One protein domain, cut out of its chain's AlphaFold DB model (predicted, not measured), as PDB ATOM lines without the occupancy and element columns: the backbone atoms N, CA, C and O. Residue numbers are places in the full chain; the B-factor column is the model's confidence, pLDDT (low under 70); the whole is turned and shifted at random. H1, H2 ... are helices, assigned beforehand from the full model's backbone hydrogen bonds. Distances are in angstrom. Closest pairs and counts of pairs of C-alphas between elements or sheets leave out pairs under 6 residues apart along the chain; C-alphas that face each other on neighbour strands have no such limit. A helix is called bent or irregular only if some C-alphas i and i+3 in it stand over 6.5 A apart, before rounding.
ATOM      1  N   GLN A 123     -28.294   8.831  45.302       92.44
ATOM      2  CA  GLN A 123     -28.233   9.532  44.015       92.44
ATOM      3  C   GLN A 123     -26.795   9.691  43.508       92.44
ATOM      4  O   GLN A 123     -26.527   9.466  42.334       92.44
ATOM      5  N   GLN A 124     -25.841   9.984  44.398       92.50
ATOM      6  CA  GLN A 124     -24.428  10.084  44.028       92.50
ATOM      7  C   GLN A 124     -23.877   8.740  43.529       92.50
ATOM      8  O   GLN A 124     -23.164   8.705  42.530       92.50
ATOM      9  N   VAL A 125     -24.197   7.638  44.214       93.25
ATOM     10  CA  VAL A 125     -23.766   6.291  43.799       93.25
ATOM     11  C   VAL A 125     -24.386   5.917  42.457       93.25
ATOM     12  O   VAL A 125     -23.673   5.453  41.569       93.25
ATOM     13  N   TYR A 126     -25.690   6.149  42.295       93.94
ATOM     14  CA  TYR A 126     -26.406   5.838  41.061       93.94
ATOM     15  C   TYR A 126     -25.909   6.671  39.873       93.94
ATOM     16  O   TYR A 126     -25.609   6.105  38.828       93.94
ATOM     17  N   ALA A 127     -25.729   7.985  40.033       93.94
ATOM     18  CA  ALA A 127     -25.227   8.849  38.965       93.94
ATOM     19  C   ALA A 127     -23.837   8.412  38.479       93.94
ATOM     20  O   ALA A 127     -23.571   8.369  37.278       93.94
ATOM     21  N   ARG A 128     -22.962   8.008  39.408       93.00
ATOM     22  CA  ARG A 128     -21.643   7.454  39.073       93.00
ATOM     23  C   ARG A 128     -21.739   6.121  38.340       93.00
ATOM     24  O   ARG A 128     -21.026   5.929  37.362       93.00
ATOM     25  N   TYR A 129     -22.616   5.226  38.800       92.06
ATOM     26  CA  TYR A 129     -22.903   3.964  38.117       92.06
ATOM     27  C   TYR A 129     -23.358   4.214  36.679       92.06
ATOM     28  O   TYR A 129     -22.763   3.678  35.749       92.06
ATOM     29  N   LYS A 130     -24.355   5.087  36.502       92.00
ATOM     30  CA  LYS A 130     -24.942   5.398  35.202       92.00
ATOM     31  C   LYS A 130     -23.897   5.932  34.231       92.00
ATOM     32  O   LYS A 130     -23.808   5.425  33.120       92.00
ATOM     33  N   LEU A 131     -23.054   6.870  34.674       91.69
ATOM     34  CA  LEU A 131     -22.003   7.407  33.812       91.69
ATOM     35  C   LEU A 131     -21.010   6.330  33.369       91.69
ATOM     36  O   LEU A 131     -20.670   6.266  32.194       91.69
ATOM     37  N   ILE A 132     -20.564   5.477  34.297       89.12
ATOM     38  CA  ILE A 132     -19.640   4.381  33.980       89.12
ATOM     39  C   ILE A 132     -20.257   3.428  32.941       89.12
ATOM     40  O   ILE A 132     -19.572   3.003  32.008       89.12
ATOM     41  N   CYS A 133     -21.542   3.098  33.095       87.12
ATOM     42  CA  CYS A 133     -22.255   2.233  32.161       87.12
ATOM     43  C   CYS A 133     -22.406   2.881  30.780       87.12
ATOM     44  O   CYS A 133     -22.086   2.248  29.777       87.12
ATOM     45  N   GLU A 134     -22.849   4.137  30.721       87.88
ATOM     46  CA  GLU A 134     -23.047   4.865  29.462       87.88
ATOM     47  C   GLU A 134     -21.726   5.147  28.734       87.88
ATOM     48  O   GLU A 134     -21.692   5.177  27.505       87.88
ATOM     49  N   SER A 135     -20.621   5.284  29.469       85.88
ATOM     50  CA  SER A 135     -19.297   5.479  28.883       85.88
ATOM     51  C   SER A 135     -18.631   4.186  28.402       85.88
ATOM     52  O   SER A 135     -17.548   4.250  27.825       85.88
ATOM     53  N   GLY A 136     -19.179   3.009  28.726       82.00
ATOM     54  CA  GLY A 136     -18.510   1.721  28.500       82.00
ATOM     55  C   GLY A 136     -17.221   1.537  29.318       82.00
ATOM     56  O   GLY A 136     -16.307   0.830  28.885       82.00
ATOM     57  N   TYR A 137     -17.098   2.207  30.473       81.88
ATOM     58  CA  TYR A 137     -15.901   2.116  31.313       81.88
ATOM     59  C   TYR A 137     -15.873   0.778  32.056       81.88
ATOM     60  O   TYR A 137     -16.675   0.525  32.949       81.88
ATOM     61  N   ASN A 138     -14.916  -0.082  31.704       74.38
ATOM     62  CA  ASN A 138     -14.896  -1.472  32.175       74.38
ATOM     63  C   ASN A 138     -14.426  -1.636  33.633       74.38
ATOM     64  O   ASN A 138     -14.591  -2.703  34.216       74.38
ATOM     65  N   ASN A 139     -13.831  -0.602  34.239       74.19
ATOM     66  CA  ASN A 139     -13.286  -0.680  35.596       74.19
ATOM     67  C   ASN A 139     -14.300  -0.185  36.626       74.19
ATOM     68  O   ASN A 139     -14.221   0.921  37.167       74.19
ATOM     69  N   PHE A 140     -15.254  -1.046  36.930       77.19
ATOM     70  CA  PHE A 140     -16.249  -0.788  37.948       77.19
ATOM     71  C   PHE A 140     -15.696  -1.162  39.333       77.19
ATOM     72  O   PHE A 140     -15.326  -2.305  39.563       77.19
ATOM     73  N   THR A 141     -15.558  -0.201  40.257       84.06
ATOM     74  CA  THR A 141     -14.963  -0.480  41.578       84.06
ATOM     75  C   THR A 141     -15.723   0.199  42.704       84.06
ATOM     76  O   THR A 141     -16.332   1.257  42.541       84.06
ATOM     77  N   TRP A 142     -15.614  -0.367  43.905       87.06
ATOM     78  CA  TRP A 142     -16.173   0.251  45.106       87.06
ATOM     79  C   TRP A 142     -15.597   1.650  45.338       87.06
ATOM     80  O   TRP A 142     -16.293   2.569  45.769       87.06
ATOM     81  N   ASN A 143     -14.316   1.826  45.009       87.25
ATOM     82  CA  ASN A 143     -13.635   3.101  45.145       87.25
ATOM     83  C   ASN A 143     -14.245   4.173  44.232       87.25
ATOM     84  O   ASN A 143     -14.513   5.273  44.705       87.25
ATOM     85  N   SER A 144     -14.513   3.858  42.959       86.75
ATOM     86  CA  SER A 144     -15.062   4.837  42.013       86.75
ATOM     87  C   SER A 144     -16.480   5.272  42.381       86.75
ATOM     88  O   SER A 144     -16.787   6.459  42.273       86.75
ATOM     89  N   LEU A 145     -17.326   4.367  42.881       89.19
ATOM     90  CA  LEU A 145     -18.684   4.739  43.280       89.19
ATOM     91  C   LEU A 145     -18.748   5.458  44.628       89.19
ATOM     92  O   LEU A 145     -19.478   6.440  44.763       89.19
ATOM     93  N   VAL A 146     -17.997   4.985  45.623       91.25
ATOM     94  CA  VAL A 146     -18.208   5.386  47.021       91.25
ATOM     95  C   VAL A 146     -17.144   6.363  47.520       91.25
ATOM     96  O   VAL A 146     -17.490   7.372  48.129       91.25
ATOM     97  N   HIS A 147     -15.861   6.091  47.271       91.06
ATOM     98  CA  HIS A 147     -14.747   6.785  47.943       91.06
ATOM     99  C   HIS A 147     -14.183   7.952  47.143       91.06
ATOM    100  O   HIS A 147     -13.741   8.931  47.738       91.06
ATOM    101  N   ALA A 148     -14.199   7.863  45.812       89.75
ATOM    102  CA  ALA A 148     -13.658   8.907  44.956       89.75
ATOM    103  C   ALA A 148     -14.343  10.244  45.262       89.75
ATOM    104  O   ALA A 148     -15.574  10.320  45.358       89.75
ATOM    105  N   SER A 149     -13.564  11.316  45.382       90.19
ATOM    106  CA  SER A 149     -14.103  12.675  45.396       90.19
ATOM    107  C   SER A 149     -14.769  13.006  44.057       90.19
ATOM    108  O   SER A 149     -14.586  12.313  43.052       90.19
ATOM    109  N   ARG A 150     -15.556  14.090  44.016       88.38
ATOM    110  CA  ARG A 150     -16.185  14.569  42.771       88.38
ATOM    111  C   ARG A 150     -15.148  14.785  41.662       88.38
ATOM    112  O   ARG A 150     -15.352  14.321  40.548       88.38
ATOM    113  N   ASN A 151     -14.018  15.407  41.999       88.25
ATOM    114  CA  ASN A 151     -12.948  15.700  41.044       88.25
ATOM    115  C   ASN A 151     -12.183  14.447  40.612       88.25
ATOM    116  O   ASN A 151     -11.878  14.306  39.431       88.25
ATOM    117  N   GLU A 152     -11.859  13.537  41.535       89.56
ATOM    118  CA  GLU A 152     -11.169  12.284  41.189       89.56
ATOM    119  C   GLU A 152     -12.013  11.413  40.266       89.56
ATOM    120  O   GLU A 152     -11.491  10.877  39.293       89.56
ATOM    121  N   PHE A 153     -13.315  11.317  40.543       90.94
ATOM    122  CA  PHE A 153     -14.249  10.607  39.681       90.94
ATOM    123  C   PHE A 153     -14.358  11.279  38.306       90.94
ATOM    124  O   PHE A 153     -14.218  10.614  37.284       90.94
ATOM    125  N   ALA A 154     -14.546  12.601  38.264       90.38
ATOM    126  CA  ALA A 154     -14.721  13.332  37.011       90.38
ATOM    127  C   ALA A 154     -13.505  13.240  36.081       90.38
ATOM    128  O   ALA A 154     -13.673  13.057  34.882       90.38
ATOM    129  N   LYS A 155     -12.279  13.269  36.623       87.44
ATOM    130  CA  LYS A 155     -11.034  13.141  35.843       87.44
ATOM    131  C   LYS A 155     -10.929  11.852  35.017       87.44
ATOM    132  O   LYS A 155     -10.076  11.781  34.137       87.44
ATOM    133  N   ILE A 156     -11.750  10.837  35.296       86.00
ATOM    134  CA  ILE A 156     -11.826   9.612  34.489       86.00
ATOM    135  C   ILE A 156     -12.417   9.908  33.098       86.00
ATOM    136  O   ILE A 156     -12.007   9.270  32.131       86.00
ATOM    137  N   PHE A 157     -13.321  10.889  33.003       87.94
ATOM    138  CA  PHE A 157     -14.164  11.153  31.830       87.94
ATOM    139  C   PHE A 157     -13.849  12.467  31.104       87.94
ATOM    140  O   PHE A 157     -14.560  12.835  30.172       87.94
ATOM    141  N   VAL A 158     -12.805  13.179  31.530       86.38
ATOM    142  CA  VAL A 158     -12.396  14.470  30.960       86.38
ATOM    143  C   VAL A 158     -11.231  14.285  29.996       86.38
ATOM    144  O   VAL A 158     -10.319  13.492  30.262       86.38
ATOM    145  N   GLU A 159     -11.250  15.034  28.894       73.75
ATOM    146  CA  GLU A 159     -10.127  15.134  27.963       73.75
ATOM    147  C   GLU A 159      -8.828  15.533  28.687       73.75
ATOM    148  O   GLU A 159      -8.734  16.550  29.364       73.75
ATOM    149  N   ASN A 160      -7.799  14.699  28.549       66.94
ATOM    150  CA  ASN A 160      -6.428  14.998  28.952       66.94
ATOM    151  C   ASN A 160      -5.537  14.784  27.724       66.94
ATOM    152  O   ASN A 160      -5.819  13.894  26.919       66.94
ATOM    153  N   GLU A 161      -4.428  15.525  27.628       57.16
ATOM    154  CA  GLU A 161      -3.450  15.451  26.521       57.16
ATOM    155  C   GLU A 161      -2.921  14.027  26.245       57.16
ATOM    156  O   GLU A 161      -2.418  13.741  25.160       57.16
ATOM    157  N   TYR A 162      -3.080  13.109  27.205       53.38
ATOM    158  CA  TYR A 162      -2.759  11.692  27.076       53.38
ATOM    159  C   TYR A 162      -4.044  10.857  27.022       53.38
ATOM    160  O   TYR A 162      -4.733  10.650  28.024       53.38
ATOM    161  N   SER A 163      -4.336  10.395  25.810       53.94
ATOM    162  CA  SER A 163      -5.450   9.548  25.391       53.94
ATOM    163  C   SER A 163      -5.781   8.424  26.382       53.94
ATOM    164  O   SER A 163      -5.088   7.411  26.489       53.94
ATOM    165  N   LYS A 164      -6.907   8.580  27.082       56.19
ATOM    166  CA  LYS A 164      -7.626   7.471  27.725       56.19
ATOM    167  C   LYS A 164      -8.949   7.248  26.983       56.19
ATOM    168  O   LYS A 164      -9.524   8.220  26.507       56.19
ATOM    169  N   PRO A 165      -9.465   6.011  26.897       59.22
ATOM    170  CA  PRO A 165     -10.543   5.672  25.960       59.22
ATOM    171  C   PRO A 165     -11.950   6.195  26.313       59.22
ATOM    172  O   PRO A 165     -12.903   5.829  25.639       59.22
ATOM    173  N   TYR A 166     -12.104   7.030  27.347       67.69
ATOM    174  CA  TYR A 166     -13.407   7.375  27.940       67.69
ATOM    175  C   TYR A 166     -13.626   8.887  28.119       67.69
ATOM    176  O   TYR A 166     -14.383   9.309  28.989       67.69
ATOM    177  N   GLN A 167     -12.929   9.703  27.325       72.88
ATOM    178  CA  GLN A 167     -13.041  11.163  27.317       72.88
ATOM    179  C   GLN A 167     -14.389  11.571  26.708       72.88
ATOM    180  O   GLN A 167     -14.569  11.508  25.496       72.88
ATOM    181  N   LEU A 168     -15.352  11.916  27.561       80.31
ATOM    182  CA  LEU A 168     -16.721  12.271  27.168       80.31
ATOM    183  C   LEU A 168     -17.019  13.765  27.334       80.31
ATOM    184  O   LEU A 168     -17.994  14.254  26.769       80.31
ATOM    185  N   PHE A 169     -16.211  14.465  28.129       86.31
ATOM    186  CA  PHE A 169     -16.451  15.846  28.533       86.31
ATOM    187  C   PHE A 169     -15.193  16.697  28.375       86.31
ATOM    188  O   PHE A 169     -14.072  16.205  28.555       86.31
ATOM    189  N   GLY A 170     -15.390  17.985  28.088       84.19
ATOM    190  CA  GLY A 170     -14.301  18.948  27.918       84.19
ATOM    191  C   GLY A 170     -13.648  19.354  29.240       84.19
ATOM    192  O   GLY A 170     -12.463  19.680  29.273       84.19
ATOM    193  N   ASP A 171     -14.388  19.295  30.352       89.12
ATOM    194  CA  ASP A 171     -13.862  19.599  31.681       89.12
ATOM    195  C   ASP A 171     -14.609  18.885  32.828       89.12
ATOM    196  O   ASP A 171     -15.625  18.205  32.662       89.12
ATOM    197  N   VAL A 172     -14.077  19.038  34.046       89.62
ATOM    198  CA  VAL A 172     -14.637  18.448  35.275       89.62
ATOM    199  C   VAL A 172     -16.005  19.038  35.643       89.62
ATOM    200  O   VAL A 172     -16.814  18.348  36.270       89.62
ATOM    201  N   LEU A 173     -16.267  20.299  35.289       91.62
ATOM    202  CA  LEU A 173     -17.521  20.986  35.589       91.62
ATOM    203  C   LEU A 173     -18.673  20.418  34.748       91.62
ATOM    204  O   LEU A 173     -19.781  20.262  35.259       91.62
ATOM    205  N   GLU A 174     -18.420  20.034  33.501       92.12
ATOM    206  CA  GLU A 174     -19.403  19.356  32.655       92.12
ATOM    207  C   GLU A 174     -19.829  18.005  33.244       92.12
ATOM    208  O   GLU A 174     -21.030  17.749  33.375       92.12
ATOM    209  N   VAL A 175     -18.875  17.182  33.705       90.56
ATOM    210  CA  VAL A 175     -19.180  15.916  34.403       90.56
ATOM    211  C   VAL A 175     -20.003  16.185  35.661       90.56
ATOM    212  O   VAL A 175     -20.993  15.514  35.945       90.56
ATOM    213  N   ALA A 176     -19.589  17.187  36.434       89.69
ATOM    214  CA  ALA A 176     -20.267  17.615  37.643       89.69
ATOM    215  C   ALA A 176     -21.733  17.999  37.371       89.69
ATOM    216  O   ALA A 176     -22.609  17.519  38.094       89.69
ATOM    217  N   ASN A 177     -21.994  18.799  36.339       92.38
ATOM    218  CA  ASN A 177     -23.337  19.207  35.931       92.38
ATOM    219  C   ASN A 177     -24.162  18.032  35.396       92.38
ATOM    220  O   ASN A 177     -25.376  17.995  35.581       92.38
ATOM    221  N   TRP A 178     -23.521  17.075  34.722       94.12
ATOM    222  CA  TRP A 178     -24.184  15.865  34.249       94.12
ATOM    223  C   TRP A 178     -24.662  15.003  35.423       94.12
ATOM    224  O   TRP A 178     -25.834  14.639  35.476       94.12
ATOM    225  N   LEU A 179     -23.797  14.764  36.418       93.06
ATOM    226  CA  LEU A 179     -24.130  13.967  37.606       93.06
ATOM    227  C   LEU A 179     -25.301  14.550  38.412       93.06
ATOM    228  O   LEU A 179     -26.067  13.788  38.991       93.06
ATOM    229  N   GLU A 180     -25.458  15.877  38.448       91.75
ATOM    230  CA  GLU A 180     -26.573  16.545  39.143       91.75
ATOM    231  C   GLU A 180     -27.921  16.401  38.421       91.75
ATOM    232  O   GLU A 180     -28.968  16.522  39.054       91.75
ATOM    233  N   LYS A 181     -27.911  16.134  37.110       93.00
ATOM    234  CA  LYS A 181     -29.130  15.921  36.312       93.00
ATOM    235  C   LYS A 181     -29.625  14.482  36.365       93.00
ATOM    236  O   LYS A 181     -30.763  14.221  35.981       93.00
ATOM    237  N   VAL A 182     -28.776  13.548  36.791       92.81
ATOM    238  CA  VAL A 182     -29.163  12.149  36.913       92.81
ATOM    239  C   VAL A 182     -29.993  11.960  38.170       92.81
ATOM    240  O   VAL A 182     -29.560  12.272  39.277       92.81
ATOM    241  N   SER A 183     -31.167  11.375  37.987       91.69
ATOM    242  CA  SER A 183     -32.049  10.968  39.068       91.69
ATOM    243  C   SER A 183     -32.367   9.491  38.933       91.69
ATOM    244  O   SER A 183     -32.703   9.040  37.841       91.69
ATOM    245  N   LEU A 184     -32.279   8.773  40.046       92.56
ATOM    246  CA  LEU A 184     -32.767   7.406  40.168       92.56
ATOM    247  C   LEU A 184     -34.297   7.412  40.205       92.56
ATOM    248  O   LEU A 184     -34.872   7.995  41.130       92.56
ATOM    249  N   ASP A 185     -34.928   6.748  39.240       93.25
ATOM    250  CA  ASP A 185     -36.379   6.575  39.187       93.25
ATOM    251  C   ASP A 185     -36.830   5.149  39.562       93.25
ATOM    252  O   ASP A 185     -36.040   4.287  39.955       93.25
ATOM    253  N   GLU A 186     -38.139   4.901  39.510       92.19
ATOM    254  CA  GLU A 186     -38.710   3.596  39.852       92.19
ATOM    255  C   GLU A 186     -38.326   2.497  38.848       92.19
ATOM    256  O   GLU A 186     -38.092   1.359  39.254       92.19
ATOM    257  N   LEU A 187     -38.186   2.825  37.559       94.06
ATOM    258  CA  LEU A 187     -37.785   1.864  36.530       94.06
ATOM    259  C   LEU A 187     -36.335   1.422  36.731       94.06
ATOM    260  O   LEU A 187     -36.028   0.235  36.601       94.06
ATOM    261  N   ASP A 188     -35.458   2.350  37.112       93.19
ATOM    262  CA  ASP A 188     -34.087   2.034  37.495       93.19
ATOM    263  C   ASP A 188     -34.054   1.076  38.693       93.19
ATOM    264  O   ASP A 188     -33.325   0.081  38.690       93.19
ATOM    265  N   ILE A 189     -34.867   1.341  39.721       93.56
ATOM    266  CA  ILE A 189     -34.953   0.492  40.916       93.56
ATOM    267  C   ILE A 189     -35.421  -0.920  40.548       93.56
ATOM    268  O   ILE A 189     -34.824  -1.899  41.009       93.56
ATOM    269  N   GLU A 190     -36.457  -1.045  39.717       94.44
ATOM    270  CA  GLU A 190     -36.934  -2.346  39.238       94.44
ATOM    271  C   GLU A 190     -35.877  -3.072  38.400       94.44
ATOM    272  O   GLU A 190     -35.681  -4.281  38.565       94.44
ATOM    273  N   SER A 191     -35.113  -2.340  37.585       92.62
ATOM    274  CA  SER A 191     -33.972  -2.895  36.858       92.62
ATOM    275  C   SER A 191     -32.956  -3.520  37.818       92.62
ATOM    276  O   SER A 191     -32.632  -4.703  37.678       92.62
ATOM    277  N   PHE A 192     -32.543  -2.812  38.879       92.19
ATOM    278  CA  PHE A 192     -31.623  -3.373  39.877       92.19
ATOM    279  C   PHE A 192     -32.190  -4.597  40.599       92.19
ATOM    280  O   PHE A 192     -31.436  -5.531  40.887       92.19
ATOM    281  N   LYS A 193     -33.492  -4.621  40.901       93.31
ATOM    282  CA  LYS A 193     -34.139  -5.786  41.528       93.31
ATOM    283  C   LYS A 193     -34.128  -7.016  40.620       93.31
ATOM    284  O   LYS A 193     -34.049  -8.136  41.121       93.31
ATOM    285  N   SER A 194     -34.205  -6.811  39.306       92.12
ATOM    286  CA  SER A 194     -34.249  -7.892  38.317       92.12
ATOM    287  C   SER A 194     -32.902  -8.595  38.095       92.12
ATOM    288  O   SER A 194     -32.884  -9.737  37.630       92.12
ATOM    289  N   LEU A 195     -31.787  -7.947  38.458       90.19
ATOM    290  CA  LEU A 195     -30.439  -8.490  38.283       90.19
ATOM    291  C   LEU A 195     -30.245  -9.785  39.079       90.19
ATOM    292  O   LEU A 195     -30.608  -9.861  40.255       90.19
ATOM    293  N   ASP A 196     -29.597 -10.779  38.465       89.56
ATOM    294  CA  ASP A 196     -29.344 -12.094  39.075       89.56
ATOM    295  C   ASP A 196     -28.673 -11.988  40.447       89.56
ATOM    296  O   ASP A 196     -29.100 -12.637  41.404       89.56
ATOM    297  N   VAL A 197     -27.707 -11.076  40.576       87.75
ATOM    298  CA  VAL A 197     -26.976 -10.795  41.821       87.75
ATOM    299  C   VAL A 197     -27.877 -10.318  42.976       87.75
ATOM    300  O   VAL A 197     -27.480 -10.367  44.140       87.75
ATOM    301  N   ASN A 198     -29.091  -9.849  42.675       92.31
ATOM    302  CA  ASN A 198     -30.040  -9.295  43.638       92.31
ATOM    303  C   ASN A 198     -31.287 -10.174  43.846       92.31
ATOM    304  O   ASN A 198     -31.973 -10.001  44.856       92.31
ATOM    305  N   LYS A 199     -31.564 -11.147  42.963       90.56
ATOM    306  CA  LYS A 199     -32.805 -11.949  42.977       90.56
ATOM    307  C   LYS A 199     -33.110 -12.589  44.330       90.56
ATOM    308  O   LYS A 199     -34.239 -12.505  44.815       90.56
ATOM    309  N   GLU A 200     -32.119 -13.214  44.964       90.81
ATOM    310  CA  GLU A 200     -32.325 -13.889  46.249       90.81
ATOM    311  C   GLU A 200     -32.650 -12.901  47.381       90.81
ATOM    312  O   GLU A 200     -33.557 -13.141  48.182       90.81
ATOM    313  N   ILE A 201     -31.949 -11.766  47.422       92.12
ATOM    314  CA  ILE A 201     -32.173 -10.706  48.410       92.12
ATOM    315  C   ILE A 201     -33.580 -10.128  48.239       92.12
ATOM    316  O   ILE A 201     -34.307  -9.974  49.221       92.12
ATOM    317  N   VAL A 202     -33.978  -9.832  46.998       94.00
ATOM    318  CA  VAL A 202     -35.313  -9.316  46.662       94.00
ATOM    319  C   VAL A 202     -36.391 -10.303  47.091       94.00
ATOM    320  O   VAL A 202     -37.325  -9.921  47.794       94.00
ATOM    321  N   LEU A 203     -36.228 -11.590  46.776       93.38
ATOM    322  CA  LEU A 203     -37.174 -12.627  47.180       93.38
ATOM    323  C   LEU A 203     -37.345 -12.692  48.707       93.38
ATOM    324  O   LEU A 203     -38.473 -12.749  49.200       93.38
ATOM    325  N   ARG A 204     -36.242 -12.682  49.467       93.56
ATOM    326  CA  ARG A 204     -36.282 -12.708  50.941       93.56
ATOM    327  C   ARG A 204     -36.916 -11.439  51.514       93.56
ATOM    328  O   ARG A 204     -37.689 -11.528  52.468       93.56
ATOM    329  N   TYR A 205     -36.617 -10.278  50.932       93.12
ATOM    330  CA  TYR A 205     -37.184  -8.997  51.351       93.12
ATOM    331  C   TYR A 205     -38.706  -8.961  51.160       93.12
ATOM    332  O   TYR A 205     -39.438  -8.633  52.093       93.12
ATOM    333  N   GLU A 206     -39.192  -9.389  49.993       92.31
ATOM    334  CA  GLU A 206     -40.624  -9.426  49.679       92.31
ATOM    335  C   GLU A 206     -41.394 -10.442  50.531       92.31
ATOM    336  O   GLU A 206     -42.503 -10.155  50.988       92.31
ATOM    337  N   LYS A 207     -40.806 -11.615  50.815       90.19
ATOM    338  CA  LYS A 207     -41.391 -12.587  51.758       90.19
ATOM    339  C   LYS A 207     -41.573 -11.975  53.147       90.19
ATOM    340  O   LYS A 207     -42.664 -12.042  53.711       90.19
ATOM    341  N   ARG A 208     -40.545 -11.288  53.654       86.75
ATOM    342  CA  ARG A 208     -40.592 -10.626  54.965       86.75
ATOM    343  C   ARG A 208     -41.596  -9.492  55.037       86.75
ATOM    344  O   ARG A 208     -42.332  -9.415  56.014       86.75
ATOM    345  N   LYS A 209     -41.682  -8.659  53.998       83.75
ATOM    346  CA  LYS A 209     -42.711  -7.611  53.900       83.75
ATOM    347  C   LYS A 209     -44.131  -8.170  54.027       83.75
ATOM    348  O   LYS A 209     -45.007  -7.492  54.549       83.75
ATOM    349  N   LYS A 210     -44.346  -9.408  53.571       84.00
ATOM    350  CA  LYS A 210     -45.630 -10.122  53.630       84.00
ATOM    351  C   LYS A 210     -45.824 -10.940  54.915       84.00
ATOM    352  O   LYS A 210     -46.823 -11.641  55.024       84.00
ATOM    353  N   GLY A 211     -44.888 -10.885  55.867       76.88
ATOM    354  CA  GLY A 211     -44.941 -11.679  57.099       76.88
ATOM    355  C   GLY A 211     -44.710 -13.180  56.888       76.88
ATOM    356  O   GLY A 211     -45.064 -13.979  57.749       76.88
TER     357      GLY A 211
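What this domain is: This is residues 123 to 211 of the 213 residues of an uncharacterized protein of Firmicutes bacterium (UniProt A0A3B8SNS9). A loose cluster of four helices, with H2 on one side of H1, H4 crossing H1 and short H3 beside H4, leads into an L-shaped arm of H5 and H6. The loop of residues 155 to 171 lies toward one end of the long axis, and residues 204 to 211 stick out at the other. The printed part has 89 residues with six named helices, H1 to H6 in order, and no named strand; the class is all helix. It is loose, with a radius of gyration of the C-alphas of 16.0 A, a rod spanning 57 by 23 by 21 A.

Where its parts are: H1, residues 123 to 134, begins at C-alpha 123 (-28.233, 9.532, 44.015) and is 16.1 A long. H2 is residues 142 to 147 and H3 residues 150 to 154. H4, residues 172 to 181, is 14.7 A long, and H5, residues 186 to 194, 12.4 A. H6, residues 196 to 209, is 20.5 A long, ends at C-alpha 209 (-42.711, -7.611, 53.900) and is irregular: C-alphas 197 and 200 are 7.6 A apart.

How they stand to each other: H1, with residues 124 to 129 alone, touches H2 in a helical hairpin, opposite ways at a shallow tilt of 30 degrees; the closest C-alphas, of Val 125 and Leu 145, are 5.3 A apart. H1 touches H4 at a steep tilt of 69 degrees, only just short of about perpendicular, closest at the C-alphas of Ala 127 and Leu 179, 5.4 A. H3 touches H4, closest at the C-alphas of Ala 154 and Val 172, 5.4 A. H5 and H6 only just touch, only at the corner, with 3 pairs of C-alphas within 8 A, closest at Lys 193 and Val 202, 6.3 A. H4 and H5 are apart. Every O i to N i+4 pair is within hydrogen-bond range in H1 to H5, and 8 of 10 in H6.

The domain as a whole: The C-alphas of Glu 161 and Gly 211, the two farthest apart, are 58.2 A apart. The printed part has no cut, and the link H3 to H4 is long. Residues 160 to 166 have pLDDT under 70.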